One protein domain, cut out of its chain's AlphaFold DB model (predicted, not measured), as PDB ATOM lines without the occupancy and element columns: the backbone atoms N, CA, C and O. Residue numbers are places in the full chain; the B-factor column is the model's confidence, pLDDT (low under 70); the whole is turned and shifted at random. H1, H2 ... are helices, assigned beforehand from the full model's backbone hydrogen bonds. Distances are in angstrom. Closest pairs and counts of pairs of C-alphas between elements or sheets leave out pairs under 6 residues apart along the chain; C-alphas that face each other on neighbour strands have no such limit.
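AT A GLANCE: This is residues 70 to 152 of the 164 residues of the protein "Hypothetical protein" of Rotaria sp. Silwood1 (UniProt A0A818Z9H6). The long helices H3 and H2 spread as a wide V, with the short helix H1 packed between them, while residues 138 to 152 stick out as an arm. The printed part has 83 residues with three named helices, H1, H2 and H3 in chain order, and no named strand: all helix. It is loose, with a radius of gyration of the C-alphas of 16.1 A, and elongated, spanning 52 by 28 by 21 A.

HOW THE PARTS SIT: H3, residues 124 to 147, touches H1, residues 74 to 83, with residues 127 to 134 alone; the closest C-alphas, of Leu 81 and Leu 134, are 6.4 A apart. They run the same way at a steep tilt of 44 degrees. H2, residues 90 to 108, touches H1 with residues 93 to 100 alone, the closest C-alphas being those of Val 78 and Met 93, 5.9 A. They run opposite ways at a steep tilt of 68 degrees, only just short of about perpendicular. H2 and H3 are near each other, their closest C-alphas 8.2 A apart. In H1, H2 and H3 every O i to N i+4 pair is within hydrogen-bond range.

IN THESE COORDINATES: H3 measures 34.9 A and ends at C-alpha 147 (134.151, 125.854, 44.704). H2 measures 27.0 A. H1, 14.2 A, begins at C-alpha 74 (132.368, 104.119, 67.452).

THE WHOLE: The printed part has no cut. The H2 to H3 link is long, 15 residues. Residues 111 to 119 and 144 to 152 have pLDDT under 70.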
ATOM      1  N   ASN A  70     128.203 113.356  65.801       92.31
ATOM      2  CA  ASN A  70     127.986 112.934  67.190       92.31
ATOM      3  C   ASN A  70     127.010 111.761  67.335       92.31
ATOM      4  O   ASN A  70     126.944 111.168  68.408       92.31
ATOM      5  N   LYS A  71     126.240 111.446  66.286       93.31
ATOM      6  CA  LYS A  71     125.303 110.318  66.276       93.31
ATOM      7  C   LYS A  71     125.921 109.020  65.760       93.31
ATOM      8  O   LYS A  71     125.260 107.992  65.848       93.31
ATOM      9  N   LEU A  72     127.138 109.067  65.218       93.00
ATOM     10  CA  LEU A  72     127.822 107.873  64.738       93.00
ATOM     11  C   LEU A  72     128.235 106.993  65.919       93.00
ATOM     12  O   LEU A  72     128.751 107.480  66.930       93.00
ATOM     13  N   SER A  73     128.037 105.688  65.772       92.12
ATOM     14  CA  SER A  73     128.657 104.697  66.646       92.12
ATOM     15  C   SER A  73     130.185 104.746  66.521       92.12
ATOM     16  O   SER A  73     130.730 105.248  65.538       92.12
ATOM     17  N   GLN A  74     130.901 104.189  67.503       91.44
ATOM     18  CA  GLN A  74     132.368 104.119  67.452       91.44
ATOM     19  C   GLN A  74     132.863 103.406  66.186       91.44
ATOM     20  O   GLN A  74     133.836 103.842  65.575       91.44
ATOM     21  N   TYR A  75     132.175 102.338  65.771       92.19
ATOM     22  CA  TYR A  75     132.516 101.614  64.553       92.19
ATOM     23  C   TYR A  75     132.302 102.461  63.299       92.19
ATOM     24  O   TYR A  75     133.218 102.563  62.487       92.19
ATOM     25  N   GLU A  76     131.138 103.101  63.148       93.12
ATOM     26  CA  GLU A  76     130.865 103.973  61.997       93.12
ATOM     27  C   GLU A  76     131.872 105.121  61.929       93.12
ATOM     28  O   GLU A  76     132.419 105.397  60.868       93.12
ATOM     29  N   LEU A  77     132.193 105.732  63.070       93.19
ATOM     30  CA  LEU A  77     133.176 106.806  63.163       93.19
ATOM     31  C   LEU A  77     134.567 106.355  62.693       93.19
ATOM     32  O   LEU A  77     135.174 107.005  61.840       93.19
ATOM     33  N   VAL A  78     135.063 105.226  63.211       90.12
ATOM     34  CA  VAL A  78     136.366 104.669  62.816       90.12
ATOM     35  C   VAL A  78     136.354 104.224  61.355       90.12
ATOM     36  O   VAL A  78     137.312 104.492  60.634       90.12
ATOM     37  N   SER A  79     135.279 103.585  60.892       89.50
ATOM     38  CA  SER A  79     135.133 103.144  59.504       89.50
ATOM     39  C   SER A  79     135.141 104.327  58.533       89.50
ATOM     40  O   SER A  79     135.878 104.296  57.545       89.50
ATOM     41  N   SER A  80     134.417 105.407  58.848       90.19
ATOM     42  CA  SER A  80     134.394 106.636  58.052       90.19
ATOM     43  C   SER A  80     135.754 107.336  58.013       90.19
ATOM     44  O   SER A  80     136.160 107.817  56.954       90.19
ATOM     45  N   LEU A  81     136.487 107.396  59.128       83.50
ATOM     46  CA  LEU A  81     137.846 107.954  59.151       83.50
ATOM     47  C   LEU A  81     138.816 107.097  58.331       83.50
ATOM     48  O   LEU A  81     139.545 107.618  57.486       83.50
ATOM     49  N   TYR A  82     138.758 105.777  58.515       80.44
ATOM     50  CA  TYR A  82     139.598 104.821  57.801       80.44
ATOM     51  C   TYR A  82     139.373 104.891  56.288       80.44
ATOM     52  O   TYR A  82     140.336 104.921  55.528       80.44
ATOM     53  N   SER A  83     138.117 104.987  55.834       79.94
ATOM     54  CA  SER A  83     137.797 105.105  54.408       79.94
ATOM     55  C   SER A  83     138.313 106.405  53.789       79.94
ATOM     56  O   SER A  83     138.473 106.468  52.576       79.94
ATOM     57  N   ARG A  84     138.566 107.437  54.601       78.06
ATOM     58  CA  ARG A  84     139.113 108.739  54.181       78.06
ATOM     59  C   ARG A  84     140.643 108.801  54.273       78.06
ATOM     60  O   ARG A  84     141.230 109.830  53.945       78.06
ATOM     61  N   GLY A  85     141.289 107.724  54.722       71.38
ATOM     62  CA  GLY A  85     142.724 107.702  55.003       71.38
ATOM     63  C   GLY A  85     143.120 108.550  56.219       71.38
ATOM     64  O   GLY A  85     144.273 108.958  56.333       71.38
ATOM     65  N   ILE A  86     142.180 108.871  57.114       75.00
ATOM     66  CA  ILE A  86     142.442 109.696  58.298       75.00
ATOM     67  C   ILE A  86     142.771 108.770  59.466       75.00
ATOM     68  O   ILE A  86     141.897 108.090  60.004       75.00
ATOM     69  N   TYR A  87     144.037 108.765  59.872       76.19
ATOM     70  CA  TYR A  87     144.547 107.880  60.914       76.19
ATOM     71  C   TYR A  87     144.928 108.676  62.157       76.19
ATOM     72  O   TYR A  87     145.901 109.423  62.153       76.19
ATOM     73  N   LEU A  88     144.183 108.471  63.242       76.81
ATOM     74  CA  LEU A  88     144.508 109.008  64.560       76.81
ATOM     75  C   LEU A  88     144.198 107.956  65.623       76.81
ATOM     76  O   LEU A  88     143.178 107.278  65.541       76.81
ATOM     77  N   HIS A  89     145.063 107.799  66.627       82.38
ATOM     78  CA  HIS A  89     144.906 106.764  67.660       82.38
ATOM     79  C   HIS A  89     144.758 105.354  67.053       82.38
ATOM     80  O   HIS A  89     143.877 104.587  67.440       82.38
ATOM     81  N   VAL A  90     145.623 105.002  66.092       76.00
ATOM     82  CA  VAL A  90     145.503 103.802  65.230       76.00
ATOM     83  C   VAL A  90     145.319 102.502  66.016       76.00
ATOM     84  O   VAL A  90     144.532 101.648  65.620       76.00
ATOM     85  N   ASN A  91     145.970 102.366  67.174       79.69
ATOM     86  CA  ASN A  91     145.790 101.202  68.046       79.69
ATOM     87  C   ASN A  91     144.340 101.065  68.545       79.69
ATOM     88  O   ASN A  91     143.807  99.961  68.613       79.69
ATOM     89  N   HIS A  92     143.690 102.182  68.879       86.62
ATOM     90  CA  HIS A  92     142.296 102.219  69.319       86.62
ATOM     91  C   HIS A  92     141.338 101.991  68.150       86.62
ATOM     92  O   HIS A  92     140.402 101.207  68.286       86.62
ATOM     93  N   MET A  93     141.621 102.575  66.981       84.19
ATOM     94  CA  MET A  93     140.882 102.279  65.748       84.19
ATOM     95  C   MET A  93     140.929 100.778  65.422       84.19
ATOM     96  O   MET A  93     139.899 100.163  65.158       84.19
ATOM     97  N   GLY A  94     142.112 100.161  65.519       83.44
ATOM     98  CA  GLY A  94     142.303  98.727  65.307       83.44
ATOM     99  C   GLY A  94     141.476  97.866  66.263       83.44
ATOM    100  O   GLY A  94     140.840  96.915  65.816       83.44
ATOM    101  N   LYS A  95     141.408  98.230  67.553       87.62
ATOM    102  CA  LYS A  95     140.550  97.544  68.538       87.62
ATOM    103  C   LYS A  95     139.072  97.600  68.143       87.62
ATOM    104  O   LYS A  95     138.403  96.571  68.178       87.62
ATOM    105  N   VAL A  96     138.585  98.774  67.729       87.56
ATOM    106  CA  VAL A  96     137.194  98.966  67.281       87.56
ATOM    107  C   VAL A  96     136.873  98.087  66.069       87.56
ATOM    108  O   VAL A  96     135.864  97.384  66.070       87.56
ATOM    109  N   LEU A  97     137.751  98.063  65.064       87.00
ATOM    110  CA  LEU A  97     137.558  97.250  63.858       87.00
ATOM    111  C   LEU A  97     137.595  95.742  64.150       87.00
ATOM    112  O   LEU A  97     136.747  94.999  63.657       87.00
ATOM    113  N   GLN A  98     138.548  95.286  64.971       84.62
ATOM    114  CA  GLN A  98     138.681  93.872  65.343       84.62
ATOM    115  C   GLN A  98     137.462  93.363  66.111       84.62
ATOM    116  O   GLN A  98     136.983  92.258  65.857       84.62
ATOM    117  N   TYR A  99     136.944  94.169  67.034       87.00
ATOM    118  CA  TYR A  99     135.752  93.821  67.792       87.00
ATOM    119  C   TYR A  99     134.517  93.692  66.900       87.00
ATOM    120  O   TYR A  99     133.796  92.700  67.005       87.00
ATOM    121  N   GLU A 100     134.295  94.635  65.977       86.88
ATOM    122  CA  GLU A 100     133.154  94.550  65.059       86.88
ATOM    123  C   GLU A 100     133.271  93.328  64.133       86.88
ATOM    124  O   GLU A 100     132.293  92.614  63.898       86.88
ATOM    125  N   GLN A 101     134.483  93.014  63.666       84.19
ATOM    126  CA  GLN A 101     134.742  91.801  62.894       84.19
ATOM    127  C   GLN A 101     134.425  90.532  63.700       84.19
ATOM    128  O   GLN A 101     133.745  89.637  63.196       84.19
ATOM    129  N   MET A 102     134.864  90.464  64.959       83.69
ATOM    130  CA  MET A 102     134.589  89.335  65.851       83.69
ATOM    131  C   MET A 102     133.084  89.186  66.125       83.69
ATOM    132  O   MET A 102     132.552  88.076  66.094       83.69
ATOM    133  N   ASN A 103     132.371  90.295  66.329       81.94
ATOM    134  CA  ASN A 103     130.918  90.301  66.495       81.94
ATOM    135  C   ASN A 103     130.194  89.758  65.261       81.94
ATOM    136  O   ASN A 103     129.269  88.954  65.393       81.94
ATOM    137  N   ASN A 104     130.622  90.155  64.065       82.94
ATOM    138  CA  ASN A 104     130.033  89.675  62.818       82.94
ATOM    139  C   ASN A 104     130.298  88.181  62.588       82.94
ATOM    140  O   ASN A 104     129.377  87.457  62.205       82.94
ATOM    141  N   LEU A 105     131.501  87.693  62.909       79.94
ATOM    142  CA  LEU A 105     131.823  86.262  62.873       79.94
ATOM    143  C   LEU A 105     130.968  85.459  63.865       79.94
ATOM    144  O   LEU A 105     130.365  84.456  63.490       79.94
ATOM    145  N   ASN A 106     130.828  85.937  65.104       80.50
ATOM    146  CA  ASN A 106     130.012  85.275  66.125       80.50
ATOM    147  C   ASN A 106     128.526  85.194  65.734       80.50
ATOM    148  O   ASN A 106     127.888  84.160  65.957       80.50
ATOM    149  N   LYS A 107     127.979  86.254  65.118       79.88
ATOM    150  CA  LYS A 107     126.615  86.260  64.558       79.88
ATOM    151  C   LYS A 107     126.464  85.207  63.460       79.88
ATOM    152  O   LYS A 107     125.475  84.474  63.452       79.88
ATOM    153  N   PHE A 108     127.439  85.120  62.556       78.44
ATOM    154  CA  PHE A 108     127.422  84.176  61.439       78.44
ATOM    155  C   PHE A 108     127.480  82.718  61.912       78.44
ATOM    156  O   PHE A 108     126.707  81.879  61.456       78.44
ATOM    157  N   GLU A 109     128.334  82.420  62.891       80.06
ATOM    158  CA  GLU A 109     128.517  81.065  63.420       80.06
ATOM    159  C   GLU A 109     127.405  80.615  64.389       80.06
ATOM    160  O   GLU A 109     127.471  79.506  64.920       80.06
ATOM    161  N   LYS A 110     126.382  81.452  64.651       71.69
ATOM    162  CA  LYS A 110     125.310  81.216  65.647       71.69
ATOM    163  C   LYS A 110     125.837  80.761  67.016       71.69
ATOM    164  O   LYS A 110     125.120  80.117  67.790       71.69
ATOM    165  N   LYS A 111     127.090  81.081  67.344       65.69
ATOM    166  CA  LYS A 111     127.661  80.755  68.647       65.69
ATOM    167  C   LYS A 111     126.953  81.631  69.674       65.69
ATOM    168  O   LYS A 111     126.915  82.850  69.531       65.69
ATOM    169  N   LYS A 112     126.394  81.017  70.728       53.12
ATOM    170  CA  LYS A 112     126.003  81.741  71.948       53.12
ATOM    171  C   LYS A 112     127.283  82.301  72.563       53.12
ATOM    172  O   LYS A 112     127.952  81.646  73.357       53.12
ATOM    173  N   SER A 113     127.658  83.484  72.117       53.19
ATOM    174  CA  SER A 113     128.794  84.256  72.590       53.19
ATOM    175  C   SER A 113     128.646  84.497  74.088       53.19
ATOM    176  O   SER A 113     127.868  85.349  74.519       53.19
ATOM    177  N   LYS A 114     129.409  83.760  74.895       50.75
ATOM    178  CA  LYS A 114     129.519  84.019  76.335       50.75
ATOM    179  C   LYS A 114     130.109  85.408  76.651       50.75
ATOM    180  O   LYS A 114     129.948  85.857  77.775       50.75
ATOM    181  N   ASN A 115     130.670  86.115  75.658       48.97
ATOM    182  CA  ASN A 115     131.337  87.415  75.821       48.97
ATOM    183  C   ASN A 115     130.793  88.548  74.913       48.97
ATOM    184  O   ASN A 115     131.497  89.527  74.696       48.97
ATOM    185  N   LEU A 116     129.562  88.484  74.375       49.38
ATOM    186  CA  LEU A 116     129.051  89.587  73.517       49.38
ATOM    187  C   LEU A 116     128.859  90.926  74.260       49.38
ATOM    188  O   LEU A 116     128.627  91.948  73.625       49.38
ATOM    189  N   ASN A 117     128.932  90.914  75.593       48.03
ATOM    190  CA  ASN A 117     128.749  92.095  76.434       48.03
ATOM    191  C   ASN A 117     130.067  92.778  76.832       48.03
ATOM    192  O   ASN A 117     130.036  93.713  77.630       48.03
ATOM    193  N   GLU A 118     131.221  92.348  76.310       56.09
ATOM    194  CA  GLU A 118     132.451  93.131  76.459       56.09
ATOM    195  C   GLU A 118     132.342  94.371  75.571       56.09
ATOM    196  O   GLU A 118     132.655  94.348  74.387       56.09
ATOM    197  N   TYR A 119     131.812  95.455  76.131       65.56
ATOM    198  CA  TYR A 119     131.845  96.767  75.504       65.56
ATOM    199  C   TYR A 119     133.308  97.201  75.358       65.56
ATOM    200  O   TYR A 119     134.060  97.169  76.337       65.56
ATOM    201  N   ILE A 120     133.728  97.614  74.159       78.69
ATOM    202  CA  ILE A 120     135.059  98.204  74.006       78.69
ATOM    203  C   ILE A 120     135.064  99.538  74.742       78.69
ATOM    204  O   ILE A 120     134.419 100.501  74.326       78.69
ATOM    205  N   ASN A 121     135.832  99.609  75.822       83.31
ATOM    206  CA  ASN A 121     136.059 100.870  76.501       83.31
ATOM    207  C   ASN A 121     137.180 101.636  75.780       83.31
ATOM    208  O   ASN A 121     138.362 101.330  75.948       83.31
ATOM    209  N   ILE A 122     136.795 102.588  74.930       88.75
ATOM    210  CA  ILE A 122     137.697 103.585  74.347       88.75
ATOM    211  C   ILE A 122     137.526 104.877  75.141       88.75
ATOM    212  O   ILE A 122     136.397 105.275  75.420       88.75
ATOM    213  N   ASP A 123     138.644 105.517  75.481       90.62
ATOM    214  CA  ASP A 123     138.652 106.806  76.171       90.62
ATOM    215  C   ASP A 123     137.800 107.840  75.412       90.62
ATOM    216  O   ASP A 123     137.893 107.972  74.187       90.62
ATOM    217  N   GLU A 124     136.964 108.580  76.136       91.75
ATOM    218  CA  GLU A 124     136.086 109.600  75.568       91.75
ATOM    219  C   GLU A 124     136.875 110.713  74.866       91.75
ATOM    220  O   GLU A 124     136.438 111.209  73.827       91.75
ATOM    221  N   TYR A 125     138.070 111.047  75.363       92.06
ATOM    222  CA  TYR A 125     138.974 111.991  74.704       92.06
ATOM    223  C   TYR A 125     139.330 111.529  73.280       92.06
ATOM    224  O   TYR A 125     139.213 112.292  72.325       92.06
ATOM    225  N   ILE A 126     139.661 110.244  73.113       86.38
ATOM    226  CA  ILE A 126     140.003 109.648  71.812       86.38
ATOM    227  C   ILE A 126     138.802 109.681  70.862       86.38
ATOM    228  O   ILE A 126     138.942 109.979  69.675       86.38
ATOM    229  N   ILE A 127     137.608 109.389  71.380       91.19
ATOM    230  CA  ILE A 127     136.369 109.440  70.598       91.19
ATOM    231  C   ILE A 127     136.087 110.877  70.140       91.19
ATOM    232  O   ILE A 127     135.651 111.084  69.006       91.19
ATOM    233  N   ASN A 128     136.328 111.871  70.994       88.94
ATOM    234  CA  ASN A 128     136.126 113.276  70.653       88.94
ATOM    235  C   ASN A 128     137.116 113.756  69.587       88.94
ATOM    236  O   ASN A 128     136.676 114.397  68.633       88.94
ATOM    237  N   ASP A 129     138.387 113.356  69.666       83.31
ATOM    238  CA  ASP A 129     139.379 113.636  68.620       83.31
ATOM    239  C   ASP A 129     138.922 113.099  67.250       83.31
ATOM    240  O   ASP A 129     138.968 113.794  66.231       83.31
ATOM    241  N   TRP A 130     138.420 111.861  67.210       90.50
ATOM    242  CA  TRP A 130     137.880 111.255  65.990       90.50
ATOM    243  C   TRP A 130     136.675 112.019  65.433       90.50
ATOM    244  O   TRP A 130     136.590 112.251  64.223       90.50
ATOM    245  N   LYS A 131     135.745 112.425  66.304       91.50
ATOM    246  CA  LYS A 131     134.570 113.218  65.913       91.50
ATOM    247  C   LYS A 131     134.983 114.569  65.342       91.50
ATOM    248  O   LYS A 131     134.466 114.971  64.300       91.50
ATOM    249  N   GLU A 132     135.912 115.257  65.998       84.12
ATOM    250  CA  GLU A 132     136.405 116.557  65.553       84.12
ATOM    251  C   GLU A 132     137.064 116.454  64.172       84.12
ATOM    252  O   GLU A 132     136.746 117.246  63.281       84.12
ATOM    253  N   LEU A 133     137.915 115.447  63.962       81.81
ATOM    254  CA  LEU A 133     138.570 115.212  62.676       81.81
ATOM    255  C   LEU A 133     137.571 114.940  61.551       81.81
ATOM    256  O   LEU A 133     137.652 115.574  60.497       81.81
ATOM    257  N   LEU A 134     136.613 114.035  61.766       88.25
ATOM    258  CA  LEU A 134     135.613 113.720  60.748       88.25
ATOM    259  C   LEU A 134     134.732 114.938  60.441       88.25
ATOM    260  O   LEU A 134     134.423 115.206  59.281       88.25
ATOM    261  N   HIS A 135     134.372 115.715  61.465       86.69
ATOM    262  CA  HIS A 135     133.598 116.937  61.288       86.69
ATOM    263  C   HIS A 135     134.348 117.975  60.446       86.69
ATOM    264  O   HIS A 135     133.787 118.499  59.481       86.69
ATOM    265  N   LYS A 136     135.625 118.234  60.759       79.38
ATOM    266  CA  LYS A 136     136.476 119.144  59.978       79.38
ATOM    267  C   LYS A 136     136.656 118.657  58.543       79.38
ATOM    268  O   LYS A 136     136.554 119.464  57.623       79.38
ATOM    269  N   TRP A 137     136.869 117.356  58.337       83.50
ATOM    270  CA  TRP A 137     136.967 116.778  56.997       83.50
ATOM    271  C   TRP A 137     135.708 117.049  56.172       83.50
ATOM    272  O   TRP A 137     135.813 117.602  55.080       83.50
ATOM    273  N   ILE A 138     134.524 116.718  56.702       84.00
ATOM    274  CA  ILE A 138     133.240 116.929  56.013       84.00
ATOM    275  C   ILE A 138     133.064 118.405  55.643       84.00
ATOM    276  O   ILE A 138     132.685 118.716  54.515       84.00
ATOM    277  N   GLN A 139     133.371 119.322  56.566       79.31
ATOM    278  CA  GLN A 139     133.282 120.762  56.311       79.31
ATOM    279  C   GLN A 139     134.214 121.212  55.181       79.31
ATOM    280  O   GLN A 139     133.785 121.938  54.284       79.31
ATOM    281  N   ILE A 140     135.477 120.779  55.207       73.19
ATOM    282  CA  ILE A 140     136.466 121.113  54.175       73.19
ATOM    283  C   ILE A 140     136.039 120.521  52.830       73.19
ATOM    284  O   ILE A 140     136.051 121.223  51.820       73.19
ATOM    285  N   HIS A 141     135.612 119.258  52.811       76.62
ATOM    286  CA  HIS A 141     135.151 118.594  51.600       76.62
ATOM    287  C   HIS A 141     133.935 119.313  51.006       76.62
ATOM    288  O   HIS A 141     133.940 119.649  49.822       76.62
ATOM    289  N   ASP A 142     132.921 119.639  51.808       76.81
ATOM    290  CA  ASP A 142     131.748 120.374  51.334       76.81
ATOM    291  C   ASP A 142     132.136 121.739  50.740       76.81
ATOM    292  O   ASP A 142     131.732 122.058  49.616       76.81
ATOM    293  N   GLN A 143     132.989 122.509  51.424       71.69
ATOM    294  CA  GLN A 143     133.477 123.803  50.930       71.69
ATOM    295  C   GLN A 143     134.214 123.676  49.591       71.69
ATOM    296  O   GLN A 143     133.932 124.429  48.658       71.69
ATOM    297  N   VAL A 144     135.119 122.704  49.474       65.06
ATOM    298  CA  VAL A 144     135.901 122.468  48.254       65.06
ATOM    299  C   VAL A 144     135.023 121.959  47.107       65.06
ATOM    300  O   VAL A 144     135.187 122.383  45.964       65.06
ATOM    301  N   SER A 145     134.040 121.101  47.388       64.12
ATOM    302  CA  SER A 145     133.114 120.594  46.364       64.12
ATOM    303  C   SER A 145     132.251 121.706  45.753       64.12
ATOM    304  O   SER A 145     131.910 121.669  44.569       64.12
ATOM    305  N   LYS A 146     131.921 122.733  46.548       65.44
ATOM    306  CA  LYS A 146     131.146 123.899  46.106       65.44
ATOM    307  C   LYS A 146     131.959 124.837  45.220       65.44
ATOM    308  O   LYS A 146     131.386 125.424  44.302       65.44
ATOM    309  N   THR A 147     133.258 124.980  45.479       62.47
ATOM    310  CA  THR A 147     134.151 125.854  44.704       62.47
ATOM    311  C   THR A 147     134.667 125.183  43.429       62.47
ATOM    312  O   THR A 147     134.805 125.860  42.415       62.47
ATOM    313  N   ASN A 148     134.859 123.861  43.433       53.59
ATOM    314  CA  ASN A 148     135.331 123.078  42.288       53.59
ATOM    315  C   ASN A 148     134.278 122.060  41.821       53.59
ATOM    316  O   ASN A 148     134.420 120.855  42.015       53.59
ATOM    317  N   ARG A 149     133.238 122.533  41.121       50.09
ATOM    318  CA  ARG A 149     132.167 121.672  40.570       50.09
ATOM    319  C   ARG A 149     132.633 120.641  39.525       50.09
ATOM    320  O   ARG A 149     131.854 119.760  39.181       50.09
ATOM    321  N   ILE A 150     133.855 120.773  38.998       43.56
ATOM    322  CA  ILE A 150     134.337 120.039  37.812       43.56
ATOM    323  C   ILE A 150     135.350 118.928  38.161       43.56
ATOM    324  O   ILE A 150     135.557 118.043  37.341       43.56
ATOM    325  N   SER A 151     135.957 118.909  39.359       42.53
ATOM    326  CA  SER A 151     136.938 117.864  39.719       42.53
ATOM    327  C   SER A 151     136.565 117.090  40.973       42.53
ATOM    328  O   SER A 151     136.744 117.545  42.104       42.53
ATOM    329  N   THR A 152     136.139 115.853  40.748       42.81
ATOM    330  CA  THR A 152     136.018 114.778  41.732       42.81
ATOM    331  C   THR A 152     137.358 114.104  42.034       42.81
ATOM    332  O   THR A 152     137.337 112.962  42.466       42.81
TER     333      THR A 152